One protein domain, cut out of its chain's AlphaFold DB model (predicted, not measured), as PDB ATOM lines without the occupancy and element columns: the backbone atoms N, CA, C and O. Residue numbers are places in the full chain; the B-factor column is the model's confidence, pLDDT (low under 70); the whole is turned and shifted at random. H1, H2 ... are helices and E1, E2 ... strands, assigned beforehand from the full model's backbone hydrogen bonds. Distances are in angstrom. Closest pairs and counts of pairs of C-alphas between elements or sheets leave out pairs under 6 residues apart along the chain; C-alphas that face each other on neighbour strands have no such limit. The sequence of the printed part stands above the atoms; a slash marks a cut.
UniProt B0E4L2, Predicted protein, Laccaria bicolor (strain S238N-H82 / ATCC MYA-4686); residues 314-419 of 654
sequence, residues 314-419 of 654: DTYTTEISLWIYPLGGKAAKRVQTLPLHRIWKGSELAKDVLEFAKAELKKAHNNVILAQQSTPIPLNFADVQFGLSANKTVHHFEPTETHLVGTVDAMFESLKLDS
ATOM      1  N   ASP A 314      -0.378  20.043  -7.152       81.88
ATOM      2  CA  ASP A 314       0.507  19.114  -6.462       81.88
ATOM      3  C   ASP A 314       1.216  18.241  -7.504       81.88
ATOM      4  O   ASP A 314       0.586  17.676  -8.397       81.88
ATOM      5  N   THR A 315       2.543  18.173  -7.436       86.69
ATOM      6  CA  THR A 315       3.341  17.318  -8.322       86.69
ATOM      7  C   THR A 315       3.853  16.110  -7.557       86.69
ATOM      8  O   THR A 315       4.364  16.252  -6.442       86.69
ATOM      9  N   TYR A 316       3.777  14.942  -8.184       86.50
ATOM     10  CA  TYR A 316       4.212  13.663  -7.632       86.50
ATOM     11  C   TYR A 316       5.382  13.136  -8.441       86.50
ATOM     12  O   TYR A 316       5.276  13.005  -9.656       86.50
ATOM     13  N   THR A 317       6.489  12.809  -7.785       84.56
ATOM     14  CA  THR A 317       7.610  12.137  -8.458       84.56
ATOM     15  C   THR A 317       7.513  10.645  -8.188       84.56
ATOM     16  O   THR A 317       7.440  10.263  -7.023       84.56
ATOM     17  N   THR A 318       7.508   9.820  -9.234       85.69
ATOM     18  CA  THR A 318       7.500   8.353  -9.155       85.69
ATOM     19  C   THR A 318       8.829   7.787  -9.650       85.69
ATOM     20  O   THR A 318       9.270   8.151 -10.739       85.69
ATOM     21  N   GLU A 319       9.424   6.870  -8.897       87.50
ATOM     22  CA  GLU A 319      10.510   5.981  -9.318       87.50
ATOM     23  C   GLU A 319       9.938   4.582  -9.564       87.50
ATOM     24  O   GLU A 319       9.258   4.031  -8.699       87.50
ATOM     25  N   ILE A 320      10.194   4.014 -10.739       88.38
ATOM     26  CA  ILE A 320       9.622   2.750 -11.205       88.38
ATOM     27  C   ILE A 320      10.767   1.769 -11.478       88.38
ATOM     28  O   ILE A 320      11.690   2.090 -12.223       88.38
ATOM     29  N   SER A 321      10.714   0.570 -10.893       83.75
ATOM     30  CA  SER A 321      11.746  -0.468 -11.050       83.75
ATOM     31  C   SER A 321      11.143  -1.858 -11.276       83.75
ATOM     32  O   SER A 321      10.247  -2.268 -10.537       83.75
ATOM     33  N   LEU A 322      11.677  -2.608 -12.247       85.25
ATOM     34  CA  LEU A 322      11.314  -4.007 -12.518       85.25
ATOM     35  C   LEU A 322      12.360  -4.978 -11.965       85.25
ATOM     36  O   LEU A 322      13.559  -4.809 -12.205       85.25
ATOM     37  N   TRP A 323      11.878  -6.024 -11.297       79.81
ATOM     38  CA  TRP A 323      12.660  -7.105 -10.713       79.81
ATOM     39  C   TRP A 323      12.141  -8.452 -11.220       79.81
ATOM     40  O   TRP A 323      10.939  -8.712 -11.184       79.81
ATOM     41  N   ILE A 324      13.042  -9.318 -11.678       78.19
ATOM     42  CA  ILE A 324      12.696 -10.636 -12.225       78.19
ATOM     43  C   ILE A 324      13.330 -11.713 -11.351       78.19
ATOM     44  O   ILE A 324      14.545 -11.703 -11.140       78.19
ATOM     45  N   TYR A 325      12.515 -12.648 -10.864       72.62
ATOM     46  CA  TYR A 325      12.969 -13.762 -10.038       72.62
ATOM     47  C   TYR A 325      12.838 -15.074 -10.818       72.62
ATOM     48  O   TYR A 325      11.719 -15.488 -11.107       72.62
ATOM     49  N   PRO A 326      13.943 -15.755 -11.172       66.00
ATOM     50  CA  PRO A 326      13.857 -17.038 -11.859       66.00
ATOM     51  C   PRO A 326      13.243 -18.106 -10.942       66.00
ATOM     52  O   PRO A 326      13.628 -18.237  -9.777       66.00
ATOM     53  N   LEU A 327      12.314 -18.900 -11.477       57.62
ATOM     54  CA  LEU A 327      11.778 -20.082 -10.797       57.62
ATOM     55  C   LEU A 327      12.905 -21.087 -10.492       57.62
ATOM     56  O   LEU A 327      13.704 -21.417 -11.369       57.62
ATOM     57  N   GLY A 328      12.976 -21.576  -9.247       66.56
ATOM     58  CA  GLY A 328      13.923 -22.628  -8.834       66.56
ATOM     59  C   GLY A 328      14.864 -22.297  -7.668       66.56
ATOM     60  O   GLY A 328      15.838 -23.016  -7.464       66.56
ATOM     61  N   GLY A 329      14.620 -21.226  -6.903       48.09
ATOM     62  CA  GLY A 329      15.271 -21.000  -5.598       48.09
ATOM     63  C   GLY A 329      16.774 -20.686  -5.627       48.09
ATOM     64  O   GLY A 329      17.393 -20.552  -4.573       48.09
ATOM     65  N   LYS A 330      17.388 -20.531  -6.806       50.03
ATOM     66  CA  LYS A 330      18.757 -20.006  -6.912       50.03
ATOM     67  C   LYS A 330      18.725 -18.508  -6.608       50.03
ATOM     68  O   LYS A 330      17.841 -17.810  -7.101       50.03
ATOM     69  N   ALA A 331      19.675 -18.040  -5.788       54.06
ATOM     70  CA  ALA A 331      19.796 -16.647  -5.352       54.06
ATOM     71  C   ALA A 331      19.488 -15.687  -6.508       54.06
ATOM     72  O   ALA A 331      20.071 -15.817  -7.587       54.06
ATOM     73  N   ALA A 332      18.529 -14.784  -6.283       52.69
ATOM     74  CA  ALA A 332      17.960 -13.920  -7.306       52.69
ATOM     75  C   ALA A 332      19.060 -13.310  -8.186       52.69
ATOM     76  O   ALA A 332      19.831 -12.460  -7.736       52.69
ATOM     77  N   LYS A 333      19.137 -13.718  -9.458       51.84
ATOM     78  CA  LYS A 333      19.864 -12.925 -10.450       51.84
ATOM     79  C   LYS A 333      19.007 -11.699 -10.716       51.84
ATOM     80  O   LYS A 333      18.103 -11.730 -11.541       51.84
ATOM     81  N   ARG A 334      19.281 -10.645  -9.947       54.16
ATOM     82  CA  ARG A 334      18.691  -9.315 -10.072       54.16
ATOM     83  C   ARG A 334      18.978  -8.783 -11.476       54.16
ATOM     84  O   ARG A 334      19.997  -8.140 -11.703       54.16
ATOM     85  N   VAL A 335      18.087  -9.058 -12.424       58.81
ATOM     86  CA  VAL A 335      18.005  -8.277 -13.659       58.81
ATOM     87  C   VAL A 335      17.242  -7.017 -13.280       58.81
ATOM     88  O   VAL A 335      16.016  -6.990 -13.306       58.81
ATOM     89  N   GLN A 336      17.975  -6.018 -12.792       61.75
ATOM     90  CA  GLN A 336      17.407  -4.711 -12.498       61.75
ATOM     91  C   GLN A 336      17.425  -3.892 -13.786       61.75
ATOM     92  O   GLN A 336      18.487  -3.605 -14.336       61.75
ATOM     93  N   THR A 337      16.240  -3.507 -14.253       69.81
ATOM     94  CA  THR A 337      16.128  -2.396 -15.206       69.81
ATOM     95  C   THR A 337      16.527  -1.103 -14.496       69.81
ATOM     96  O   THR A 337      16.279  -0.958 -13.295       69.81
ATOM     97  N   LEU A 338      17.187  -0.179 -15.201       72.81
ATOM     98  CA  LEU A 338      17.519   1.128 -14.626       72.81
ATOM     99  C   LEU A 338      16.235   1.793 -14.090       72.81
ATOM    100  O   LEU A 338      15.223   1.753 -14.794       72.81
ATOM    101  N   PRO A 339      16.256   2.378 -12.875       81.19
ATOM    102  CA  PRO A 339      15.090   3.051 -12.321       81.19
ATOM    103  C   PRO A 339      14.597   4.147 -13.265       81.19
ATOM    104  O   PRO A 339      15.377   4.972 -13.740       81.19
ATOM    105  N   LEU A 340      13.295   4.157 -13.533       82.62
ATOM    106  CA  LEU A 340      12.654   5.188 -14.340       82.62
ATOM    107  C   LEU A 340      12.032   6.236 -13.420       82.62
ATOM    108  O   LEU A 340      11.178   5.908 -12.597       82.62
ATOM    109  N   HIS A 341      12.414   7.498 -13.596       85.94
ATOM    110  CA  HIS A 341      11.842   8.620 -12.856       85.94
ATOM    111  C   HIS A 341      10.865   9.408 -13.731       85.94
ATOM    112  O   HIS A 341      11.183   9.756 -14.868       85.94
ATOM    113  N   ARG A 342       9.683   9.728 -13.196       89.19
ATOM    114  CA  ARG A 342       8.708  10.607 -13.859       89.19
ATOM    115  C   ARG A 342       7.985  11.501 -12.859       89.19
ATOM    116  O   ARG A 342       7.688  11.078 -11.746       89.19
ATOM    117  N   ILE A 343       7.700  12.734 -13.275       88.69
ATOM    118  CA  ILE A 343       6.894  13.697 -12.523       88.69
ATOM    119  C   ILE A 343       5.484  13.720 -13.112       88.69
ATOM    120  O   ILE A 343       5.320  13.818 -14.327       88.69
ATOM    121  N   TRP A 344       4.489  13.661 -12.236       89.88
ATOM    122  CA  TRP A 344       3.067  13.683 -12.554       89.88
ATOM    123  C   TRP A 344       2.409  14.899 -11.929       89.88
ATOM    124  O   TRP A 344       2.746  15.295 -10.809       89.88
ATOM    125  N   LYS A 345       1.437  15.475 -12.626       91.38
ATOM    126  CA  LYS A 345       0.535  16.466 -12.037       91.38
ATOM    127  C   LYS A 345      -0.581  15.725 -11.309       91.38
ATOM    128  O   LYS A 345      -1.123  14.760 -11.833       91.38
ATOM    129  N   GLY A 346      -0.977  16.206 -10.136       90.06
ATOM    130  CA  GLY A 346      -2.047  15.609  -9.334       90.06
ATOM    131  C   GLY A 346      -3.380  15.466 -10.075       90.06
ATOM    132  O   GLY A 346      -4.154  14.566  -9.766       90.06
ATOM    133  N   SER A 347      -3.602  16.286 -11.110       92.19
ATOM    134  CA  SER A 347      -4.772  16.260 -11.993       92.19
ATOM    135  C   SER A 347      -4.717  15.238 -13.139       92.19
ATOM    136  O   SER A 347      -5.715  15.086 -13.837       92.19
ATOM    137  N   GLU A 348      -3.575  14.600 -13.409       93.25
ATOM    138  CA  GLU A 348      -3.469  13.560 -14.448       93.25
ATOM    139  C   GLU A 348      -4.236  12.298 -14.032       93.25
ATOM    140  O   GLU A 348      -4.531  12.119 -12.852       93.25
ATOM    141  N   LEU A 349      -4.590  11.429 -14.982       94.94
ATOM    142  CA  LEU A 349      -5.336  10.206 -14.677       94.94
ATOM    143  C   LEU A 349      -4.418   9.157 -14.041       94.94
ATOM    144  O   LEU A 349      -3.335   8.869 -14.547       94.94
ATOM    145  N   ALA A 350      -4.875   8.532 -12.956       93.19
ATOM    146  CA  ALA A 350      -4.110   7.501 -12.251       93.19
ATOM    147  C   ALA A 350      -3.794   6.288 -13.146       93.19
ATOM    148  O   ALA A 350      -2.690   5.742 -13.105       93.19
ATOM    149  N   LYS A 351      -4.741   5.906 -14.011       94.88
ATOM    150  CA  LYS A 351      -4.562   4.839 -15.005       94.88
ATOM    151  C   LYS A 351      -3.359   5.082 -15.923       94.88
ATOM    152  O   LYS A 351      -2.626   4.137 -16.219       94.88
ATOM    153  N   ASP A 352      -3.118   6.331 -16.314       92.75
ATOM    154  CA  ASP A 352      -2.023   6.681 -17.223       92.75
ATOM    155  C   ASP A 352      -0.655   6.462 -16.568       92.75
ATOM    156  O   ASP A 352       0.300   6.096 -17.253       92.75
ATOM    157  N   VAL A 353      -0.562   6.599 -15.238       89.94
ATOM    158  CA  VAL A 353       0.657   6.290 -14.471       89.94
ATOM    159  C   VAL A 353       1.038   4.825 -14.626       89.94
ATOM    160  O   VAL A 353       2.189   4.505 -14.937       89.94
ATOM    161  N   LEU A 354       0.069   3.930 -14.430       90.31
ATOM    162  CA  LEU A 354       0.307   2.493 -14.464       90.31
ATOM    163  C   LEU A 354       0.560   1.993 -15.890       90.31
ATOM    164  O   LEU A 354       1.471   1.195 -16.103       90.31
ATOM    165  N   GLU A 355      -0.210   2.466 -16.869       93.31
ATOM    166  CA  GLU A 355      -0.026   2.078 -18.273       93.31
ATOM    167  C   GLU A 355       1.306   2.585 -18.832       93.31
ATOM    168  O   GLU A 355       2.016   1.837 -19.509       93.31
ATOM    169  N   PHE A 356       1.716   3.804 -18.468       92.88
ATOM    170  CA  PHE A 356       3.053   4.294 -18.785       92.88
ATOM    171  C   PHE A 356       4.148   3.431 -18.152       92.88
ATOM    172  O   PHE A 356       5.087   3.035 -18.842       92.88
ATOM    173  N   ALA A 357       4.022   3.101 -16.860       89.75
ATOM    174  CA  ALA A 357       4.984   2.250 -16.164       89.75
ATOM    175  C   ALA A 357       5.129   0.886 -16.858       89.75
ATOM    176  O   ALA A 357       6.246   0.440 -17.115       89.75
ATOM    177  N   LYS A 358       4.014   0.243 -17.229       91.12
ATOM    178  CA  LYS A 358       4.021  -1.025 -17.976       91.12
ATOM    179  C   LYS A 358       4.715  -0.883 -19.332       91.12
ATOM    180  O   LYS A 358       5.557  -1.715 -19.673       91.12
ATOM    181  N   ALA A 359       4.381   0.155 -20.099       91.69
ATOM    182  CA  ALA A 359       4.936   0.377 -21.433       91.69
ATOM    183  C   ALA A 359       6.458   0.593 -21.395       91.69
ATOM    184  O   ALA A 359       7.195  -0.078 -22.122       91.69
ATOM    185  N   GLU A 360       6.939   1.469 -20.510       90.44
ATOM    186  CA  GLU A 360       8.367   1.771 -20.399       90.44
ATOM    187  C   GLU A 360       9.168   0.603 -19.821       90.44
ATOM    188  O   GLU A 360      10.254   0.304 -20.315       90.44
ATOM    189  N   LEU A 361       8.627  -0.135 -18.847       88.62
ATOM    190  CA  LEU A 361       9.301  -1.328 -18.332       88.62
ATOM    191  C   LEU A 361       9.374  -2.448 -19.366       88.62
ATOM    192  O   LEU A 361      10.401  -3.115 -19.468       88.62
ATOM    193  N   LYS A 362       8.320  -2.638 -20.169       89.88
ATOM    194  CA  LYS A 362       8.335  -3.595 -21.282       89.88
ATOM    195  C   LYS A 362       9.414  -3.233 -22.297       89.88
ATOM    196  O   LYS A 362      10.160  -4.101 -22.742       89.88
ATOM    197  N   LYS A 363       9.520  -1.946 -22.635       88.88
ATOM    198  CA  LYS A 363      10.555  -1.415 -23.527       88.88
ATOM    199  C   LYS A 363      11.957  -1.620 -22.942       88.88
ATOM    200  O   LYS A 363      12.820  -2.163 -23.628       88.88
ATOM    201  N   ALA A 364      12.169  -1.261 -21.676       85.25
ATOM    202  CA  ALA A 364      13.446  -1.432 -20.984       85.25
ATOM    203  C   ALA A 364      13.872  -2.907 -20.916       85.25
ATOM    204  O   ALA A 364      15.016  -3.235 -21.218       85.25
ATOM    205  N   HIS A 365      12.944  -3.806 -20.591       85.69
ATOM    206  CA  HIS A 365      13.187  -5.248 -20.559       85.69
ATOM    207  C   HIS A 365      13.549  -5.816 -21.929       85.69
ATOM    208  O   HIS A 365      14.542  -6.530 -22.051       85.69
ATOM    209  N   ASN A 366      12.792  -5.463 -22.971       85.88
ATOM    210  CA  ASN A 366      13.077  -5.917 -24.331       85.88
ATOM    211  C   ASN A 366      14.474  -5.473 -24.787       85.88
ATOM    212  O   ASN A 366      15.199  -6.268 -25.379       85.88
ATOM    213  N   ASN A 367      14.883  -4.248 -24.450       84.50
ATOM    214  CA  ASN A 367      16.221  -3.748 -24.763       84.50
ATOM    215  C   ASN A 367      17.327  -4.541 -24.044       84.50
ATOM    216  O   ASN A 367      18.348  -4.853 -24.653       84.50
ATOM    217  N   VAL A 368      17.125  -4.903 -22.770       80.00
ATOM    218  CA  VAL A 368      18.092  -5.713 -22.003       80.00
ATOM    219  C   VAL A 368      18.187  -7.135 -22.557       80.00
ATOM    220  O   VAL A 368      19.288  -7.663 -22.704       80.00
ATOM    221  N   ILE A 369      17.054  -7.751 -22.904       75.31
ATOM    222  CA  ILE A 369      17.022  -9.104 -23.468       75.31
ATOM    223  C   ILE A 369      17.699  -9.163 -24.836       75.31
ATOM    224  O   ILE A 369      18.516 -10.059 -25.048       75.31
ATOM    225  N   LEU A 370      17.401  -8.214 -25.733       72.25
ATOM    226  CA  LEU A 370      18.024  -8.142 -27.061       72.25
ATOM    227  C   LEU A 370      19.555  -8.085 -26.973       72.25
ATOM    228  O   LEU A 370      20.240  -8.558 -27.874       72.25
ATOM    229  N   ALA A 371      20.091  -7.547 -25.875       65.88
ATOM    230  CA  ALA A 371      21.524  -7.469 -25.637       65.88
ATOM    231  C   ALA A 371      22.140  -8.737 -25.007       65.88
ATOM    232  O   ALA A 371      23.362  -8.872 -25.033       65.88
ATOM    233  N   GLN A 372      21.356  -9.640 -24.401       74.06
ATOM    234  CA  GLN A 372      21.900 -10.673 -23.501       74.06
ATOM    235  C   GLN A 372      21.455 -12.118 -23.773       74.06
ATOM    236  O   GLN A 372      22.134 -13.030 -23.298       74.06
ATOM    237  N   GLN A 373      20.339 -12.377 -24.467       70.00
ATOM    238  CA  GLN A 373      19.777 -13.736 -24.569       70.00
ATOM    239  C   GLN A 373      19.189 -14.045 -25.953       70.00
ATOM    240  O   GLN A 373      18.567 -13.197 -26.581       70.00
ATOM    241  N   SER A 374      19.339 -15.296 -26.406       59.66
ATOM    242  CA  SER A 374      18.815 -15.787 -27.692       59.66
ATOM    243  C   SER A 374      17.308 -16.078 -27.687       59.66
ATOM    244  O   SER A 374      16.714 -16.217 -28.752       59.66
ATOM    245  N   THR A 375      16.676 -16.171 -26.512       73.50
ATOM    246  CA  THR A 375      15.231 -16.420 -26.362       73.50
ATOM    247  C   THR A 375      14.623 -15.437 -25.359       73.50
ATOM    248  O   THR A 375      14.940 -15.527 -24.170       73.50
ATOM    249  N   PRO A 376      13.757 -14.502 -25.792       72.44
ATOM    250  CA  PRO A 376      13.119 -13.544 -24.900       72.44
ATOM    251  C   PRO A 376      12.195 -14.219 -23.888       72.44
ATOM    252  O   PRO A 376      11.312 -14.977 -24.279       72.44
ATOM    253  N   ILE A 377      12.338 -13.896 -22.600       77.50
ATOM    254  CA  ILE A 377      11.308 -14.198 -21.601       77.50
ATOM    255  C   ILE A 377      10.163 -13.197 -21.817       77.50
ATOM    256  O   ILE A 377      10.379 -11.994 -21.608       77.50
ATOM    257  N   PRO A 378       8.964 -13.642 -22.238       81.00
ATOM    258  CA  PRO A 378       7.833 -12.744 -22.415       81.00
ATOM    259  C   PRO A 378       7.394 -12.197 -21.051       81.00
ATOM    260  O   PRO A 378       7.100 -12.956 -20.130       81.00
ATOM    261  N   LEU A 379       7.340 -10.869 -20.918       84.56
ATOM    262  CA  LEU A 379       6.741 -10.231 -19.745       84.56
ATOM    263  C   LEU A 379       5.220 -10.302 -19.841       84.56
ATOM    264  O   LEU A 379       4.614  -9.615 -20.669       84.56
ATOM    265  N   ASN A 380       4.611 -11.090 -18.959       85.38
ATOM    266  CA  ASN A 380       3.175 -11.081 -18.735       85.38
ATOM    267  C   ASN A 380       2.841 -10.187 -17.535       85.38
ATOM    268  O   ASN A 380       3.081 -10.564 -16.392       85.38
ATOM    269  N   PHE A 381       2.268  -9.006 -17.784       84.50
ATOM    270  CA  PHE A 381       1.873  -8.090 -16.707       84.50
ATOM    271  C   PHE A 381       0.681  -8.583 -15.879       84.50
ATOM    272  O   PHE A 381       0.444  -8.021 -14.813       84.50
ATOM    273  N   ALA A 382      -0.044  -9.611 -16.332       84.62
ATOM    274  CA  ALA A 382      -1.077 -10.250 -15.521       84.62
ATOM    275  C   ALA A 382      -0.483 -11.016 -14.323       84.62
ATOM    276  O   ALA A 382      -1.143 -11.130 -13.297       84.62
ATOM    277  N   ASP A 383       0.775 -11.457 -14.434       82.12
ATOM    278  CA  ASP A 383       1.476 -12.229 -13.400       82.12
ATOM    279  C   ASP A 383       2.422 -11.346 -12.555       82.12
ATOM    280  O   ASP A 383       3.193 -11.846 -11.732       82.12
ATOM    281  N   VAL A 384       2.415 -10.025 -12.780       83.31
ATOM    282  CA  VAL A 384       3.288  -9.081 -12.071       83.31
ATOM    283  C   VAL A 384       2.700  -8.751 -10.705       83.31
ATOM    284  O   VAL A 384       1.575  -8.272 -10.593       83.31
ATOM    285  N   GLN A 385       3.510  -8.920  -9.667       85.50
ATOM    286  CA  GLN A 385       3.219  -8.394  -8.339       85.50
ATOM    287  C   GLN A 385       3.680  -6.940  -8.264       85.50
ATOM    288  O   GLN A 385       4.837  -6.638  -8.574       85.50
ATOM    289  N   PHE A 386       2.801  -6.030  -7.848       85.25
ATOM    290  CA  PHE A 386       3.183  -4.638  -7.632       85.25
ATOM    291  C   PHE A 386       3.558  -4.428  -6.164       85.25
ATOM    292  O   PHE A 386       3.001  -5.029  -5.252       85.25
ATOM    293  N   GLY A 387       4.532  -3.561  -5.933       87.00
ATOM    294  CA  GLY A 387       5.034  -3.192  -4.625       87.00
ATOM    295  C   GLY A 387       5.139  -1.681  -4.507       87.00
ATOM    296  O   GLY A 387       5.736  -1.022  -5.356       87.00
ATOM    297  N   LEU A 388       4.601  -1.108  -3.438       86.06
ATOM    298  CA  LEU A 388       4.784   0.303  -3.112       86.06
ATOM    299  C   LEU A 388       5.940   0.439  -2.133       86.06
ATOM    300  O   LEU A 388       5.892  -0.125  -1.039       86.06
ATOM    301  N   SER A 389       6.984   1.171  -2.522       80.19
ATOM    302  CA  SER A 389       8.114   1.434  -1.633       80.19
ATOM    303  C   SER A 389       7.972   2.791  -0.953       80.19
ATOM    304  O   SER A 389       8.016   3.835  -1.609       80.19
ATOM    305  N   ALA A 390       7.846   2.773   0.373       79.25
ATOM    306  CA  ALA A 390       7.847   3.956   1.225       79.25
ATOM    307  C   ALA A 390       8.799   3.717   2.403       79.25
ATOM    308  O   ALA A 390       8.738   2.678   3.044       79.25
ATOM    309  N   ASN A 391       9.695   4.660   2.714       74.38
ATOM    310  CA  ASN A 391      10.612   4.556   3.864       74.38
ATOM    311  C   ASN A 391      11.402   3.230   3.945       74.38
ATOM    312  O   ASN A 391      11.595   2.690   5.033       74.38
ATOM    313  N   LYS A 392      11.879   2.711   2.802       74.00
ATOM    314  CA  LYS A 392      12.606   1.427   2.674       74.00
ATOM    315  C   LYS A 392      11.768   0.166   2.941       74.00
ATOM    316  O   LYS A 392      12.302  -0.929   2.788       74.00
ATOM    317  N   THR A 393      10.485   0.280   3.284       75.38
ATOM    318  CA  THR A 393       9.562  -0.862   3.310       75.38
ATOM    319  C   THR A 393       8.863  -0.980   1.964       75.38
ATOM    320  O   THR A 393       8.528   0.024   1.337       75.38
ATOM    321  N   VAL A 394       8.680  -2.212   1.492       79.50
ATOM    322  CA  VAL A 394       7.949  -2.493   0.256       79.50
ATOM    323  C   VAL A 394       6.661  -3.212   0.628       79.50
ATOM    324  O   VAL A 394       6.698  -4.304   1.190       79.50
ATOM    325  N   HIS A 395       5.529  -2.577   0.350       82.69
ATOM    326  CA  HIS A 395       4.202  -3.115   0.616       82.69
ATOM    327  C   HIS A 395       3.648  -3.753  -0.648       82.69
ATOM    328  O   HIS A 395       3.668  -3.117  -1.700       82.69
ATOM    329  N   HIS A 396       3.128  -4.977  -0.546       86.62
ATOM    330  CA  HIS A 396       2.397  -5.596  -1.652       86.62
ATOM    331  C   HIS A 396       1.205  -4.718  -2.044       86.62
ATOM    332  O   HIS A 396       0.442  -4.242  -1.195       86.62
ATOM    333  N   PHE A 397       1.069  -4.474  -3.337       86.56
ATOM    334  CA  PHE A 397       0.057  -3.622  -3.924       86.56
ATOM    335  C   PHE A 397      -0.590  -4.366  -5.085       86.56
ATOM    336  O   PHE A 397       0.073  -4.817  -6.008       86.56
ATOM    337  N   GLU A 398      -1.909  -4.479  -5.046       89.00
ATOM    338  CA  GLU A 398      -2.706  -4.943  -6.174       89.00
ATOM    339  C   GLU A 398      -3.588  -3.767  -6.590       89.00
ATOM    340  O   GLU A 398      -4.470  -3.375  -5.818       89.00
ATOM    341  N   PRO A 399      -3.313  -3.134  -7.748       87.25
ATOM    342  CA  PRO A 399      -4.125  -2.029  -8.230       87.25
ATOM    343  C   PRO A 399      -5.546  -2.524  -8.521       87.25
ATOM    344  O   PRO A 399      -5.779  -3.247  -9.487       87.25
ATOM    345  N   THR A 400      -6.504  -2.134  -7.687       89.50
ATOM    346  CA  THR A 400      -7.936  -2.333  -7.958       89.50
ATOM    347  C   THR A 400      -8.464  -1.241  -8.889       89.50
ATOM    348  O   THR A 400      -7.849  -0.185  -9.043       89.50
ATOM    349  N   GLU A 401      -9.645  -1.451  -9.472       88.44
ATOM    350  CA  GLU A 401     -10.310  -0.447 -10.314       88.44
ATOM    351  C   GLU A 401     -10.473   0.899  -9.588       88.44
ATOM    352  O   GLU A 401     -10.215   1.949 -10.167       88.44
ATOM    353  N   THR A 402     -10.758   0.881  -8.284       84.25
ATOM    354  CA  THR A 402     -10.874   2.092  -7.455       84.25
ATOM    355  C   THR A 402      -9.581   2.907  -7.359       84.25
ATOM    356  O   THR A 402      -9.653   4.122  -7.224       84.25
ATOM    357  N   HIS A 403      -8.403   2.281  -7.470       87.31
ATOM    358  CA  HIS A 403      -7.123   2.999  -7.512       87.31
ATOM    359  C   HIS A 403      -6.856   3.646  -8.876       87.31
ATOM    360  O   HIS A 403      -6.080   4.594  -8.970       87.31
ATOM    361  N   LEU A 404      -7.456   3.108  -9.940       89.25
ATOM    362  CA  LEU A 404      -7.220   3.531 -11.320       89.25
ATOM    363  C   LEU A 404      -8.279   4.525 -11.815       89.25
ATOM    364  O   LEU A 404      -8.017   5.281 -12.753       89.25
ATOM    365  N   VAL A 405      -9.458   4.533 -11.187       88.56
ATOM    366  CA  VAL A 405     -10.554   5.460 -11.472       88.56
ATOM    367  C   VAL A 405     -10.323   6.763 -10.710       88.56
ATOM    368  O   VAL A 405     -10.584   6.866  -9.516       88.56
ATOM    369  N   GLY A 406      -9.844   7.780 -11.423       92.06
ATOM    370  CA  GLY A 406      -9.668   9.125 -10.888       92.06
ATOM    371  C   GLY A 406      -8.329   9.741 -11.261       92.06
ATOM    372  O   GLY A 406      -7.664   9.328 -12.216       92.06
ATOM    373  N   THR A 407      -7.951  10.769 -10.508       95.38
ATOM    374  CA  THR A 407      -6.693  11.480 -10.713       95.38
ATOM    375  C   THR A 407      -5.555  10.869  -9.897       95.38
ATOM    376  O   THR A 407      -5.780  10.097  -8.963       95.38
ATOM    377  N   VAL A 408      -4.319  11.241 -10.221       92.44
ATOM    378  CA  VAL A 408      -3.121  10.874  -9.460       92.44
ATOM    379  C   VAL A 408      -3.268  11.268  -7.987       92.44
ATOM    380  O   VAL A 408      -2.997  10.444  -7.116       92.44
ATOM    381  N   ASP A 409      -3.780  12.470  -7.701       92.19
ATOM    382  CA  ASP A 409      -4.118  12.898  -6.336       92.19
ATOM    383  C   ASP A 409      -5.051  11.900  -5.637       92.19
ATOM    384  O   ASP A 409      -4.757  11.452  -4.529       92.19
ATOM    385  N   ALA A 410      -6.149  11.511  -6.293       91.81
ATOM    386  CA  ALA A 410      -7.132  10.592  -5.724       91.81
ATOM    387  C   ALA A 410      -6.537   9.201  -5.451       91.81
ATOM    388  O   ALA A 410      -6.773   8.631  -4.385       91.81
ATOM    389  N   MET A 411      -5.707   8.684  -6.365       93.19
ATOM    390  CA  MET A 411      -4.980   7.428  -6.162       93.19
ATOM    391  C   MET A 411      -4.063   7.515  -4.938       93.19
ATOM    392  O   MET A 411      -4.079   6.622  -4.093       93.19
ATOM    393  N   PHE A 412      -3.287   8.594  -4.798       88.94
ATOM    394  CA  PHE A 412      -2.398   8.774  -3.649       88.94
ATOM    395  C   PHE A 412      -3.150   8.927  -2.328       88.94
ATOM    396  O   PHE A 412      -2.698   8.392  -1.316       88.94
ATOM    397  N   GLU A 413      -4.284   9.625  -2.314       89.62
ATOM    398  CA  GLU A 413      -5.133   9.711  -1.123       89.62
ATOM    399  C   GLU A 413      -5.754   8.352  -0.766       89.62
ATOM    400  O   GLU A 413      -5.720   7.967   0.401       89.62
ATOM    401  N   SER A 414      -6.202   7.561  -1.750       89.06
ATOM    402  CA  SER A 414      -6.663   6.181  -1.520       89.06
ATOM    403  C   SER A 414      -5.559   5.308  -0.914       89.06
ATOM    404  O   SER A 414      -5.778   4.613   0.073       89.06
ATOM    405  N   LEU A 415      -4.334   5.394  -1.441       87.94
ATOM    406  CA  LEU A 415      -3.187   4.639  -0.925       87.94
ATOM    407  C   LEU A 415      -2.777   5.043   0.500       87.94
ATOM    408  O   LEU A 415      -2.242   4.219   1.248       87.94
ATOM    409  N   LYS A 416      -3.006   6.306   0.879       87.81
ATOM    410  CA  LYS A 416      -2.823   6.779   2.258       87.81
ATOM    411  C   LYS A 416      -3.912   6.247   3.183       87.81
ATOM    412  O   LYS A 416      -3.589   5.840   4.297       87.81
ATOM    413  N   LEU A 417      -5.169   6.247   2.735       86.69
ATOM    414  CA  LEU A 417      -6.303   5.701   3.491       86.69
ATOM    415  C   LEU A 417      -6.108   4.206   3.776       86.69
ATOM    416  O   LEU A 417      -6.310   3.768   4.906       86.69
ATOM    417  N   ASP A 418      -5.575   3.464   2.807       83.50
ATOM    418  CA  ASP A 418      -5.239   2.042   2.946       83.50
ATOM    419  C   ASP A 418      -3.995   1.778   3.817       83.50
ATOM    420  O   ASP A 418      -3.564   0.633   3.961       83.50
ATOM    421  N   SER A 419      -3.369   2.817   4.382       84.19
ATOM    422  CA  SER A 419      -2.117   2.725   5.150       84.19
ATOM    423  C   SER A 419      -0.943   2.094   4.379       84.19
ATOM    424  O   SER A 419       0.049   1.688   4.984       84.19
TER     425      SER A 419
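This is residues 314 to 419 of the 654 residues of the protein "Predicted protein" of Laccaria bicolor (strain S238N-H82 / ATCC MYA-4686) (UniProt B0E4L2). A long helix, H1, runs beside a hairpin of two long-linked strands, E1 and E2, and a smaller hairpin, E3 and E4, has E3 near E1. The short helices H2 and H3 gather at the end of the elongated body where H1 begins, with H3 about perpendicular to H1; at the other end, residues 370 to 375 stick out. The printed part has 106 residues with three named helices and four named strands, in the order E1 E2 H1 E3 E4 H2 H3. The class is mixed, helices and strands, with two separate two-stranded antiparallel sheets, E1 - E2 and E3 - E4. The whole is only just compact, close to loose, with a radius of gyration of the C-alphas of 15.2 A and spans of 43 by 25 by 24 A.

E1, residues 315 to 324, and E2, residues 340 to 345, form an antiparallel hairpin, 149 degrees between their directions, with N 318 and O 342 within hydrogen-bond range at 2.8 A. H1, residues 350 to 372, comes closest to E1 at the C-alphas of Leu 322 and Leu 361, 6.7 A apart. E3, residues 384 to 390, is near E1, with 10 pairs of C-alphas within 10 A. E3 and E4, residues 393 to 397, form the second antiparallel hairpin, at 140 degrees, with N 388 and O 395 2.8 A apart, within hydrogen-bond range. H3, residues 408 to 417, and H1 touch only at their ends, H1 with residues 350 to 353 alone; the closest C-alphas, of Ala 350 and Val 408, are 4.5 A apart, and the lines are about perpendicular at 84 degrees. H2, residues 401 to 404, touches H3, the closest C-alphas being those of His 403 and Met 411 at 5.1 A. H1, with residues 350 to 351 alone, and H2 only just touch, with 3 pairs of C-alphas within 8 A, the closest being Lys 351 and Leu 404 at 4.7 A. E4 is apart from E1 and from H1. In H3 every O i to N i+4 pair is within hydrogen-bond range, in H1 18 of 19 are, and H2 is too short for such a pair.

E1 begins at C-alpha 315, (3.341, 17.318, -8.322), and is 29.7 A long; E2 is 16.7 A. H1 measures 33.7 A from C-alpha 350 to C-alpha 372 at (21.900, -10.673, -23.501). E3 is 19.2 A, E4 12.3 A, H2 5.1 A and H3 14.3 A, ending at C-alpha 417, (-6.303, 5.701, 3.491).

The two C-alphas farthest apart, of Ser 374 and Leu 417, are 45.4 A apart. The printed part has no cut. The links E1 to E2, 15 residues, and H1 to E3, 11 residues, are long. The mean pLDDT of the printed part is 82.0; residues 326 to 337, 371 and 374 are under 70.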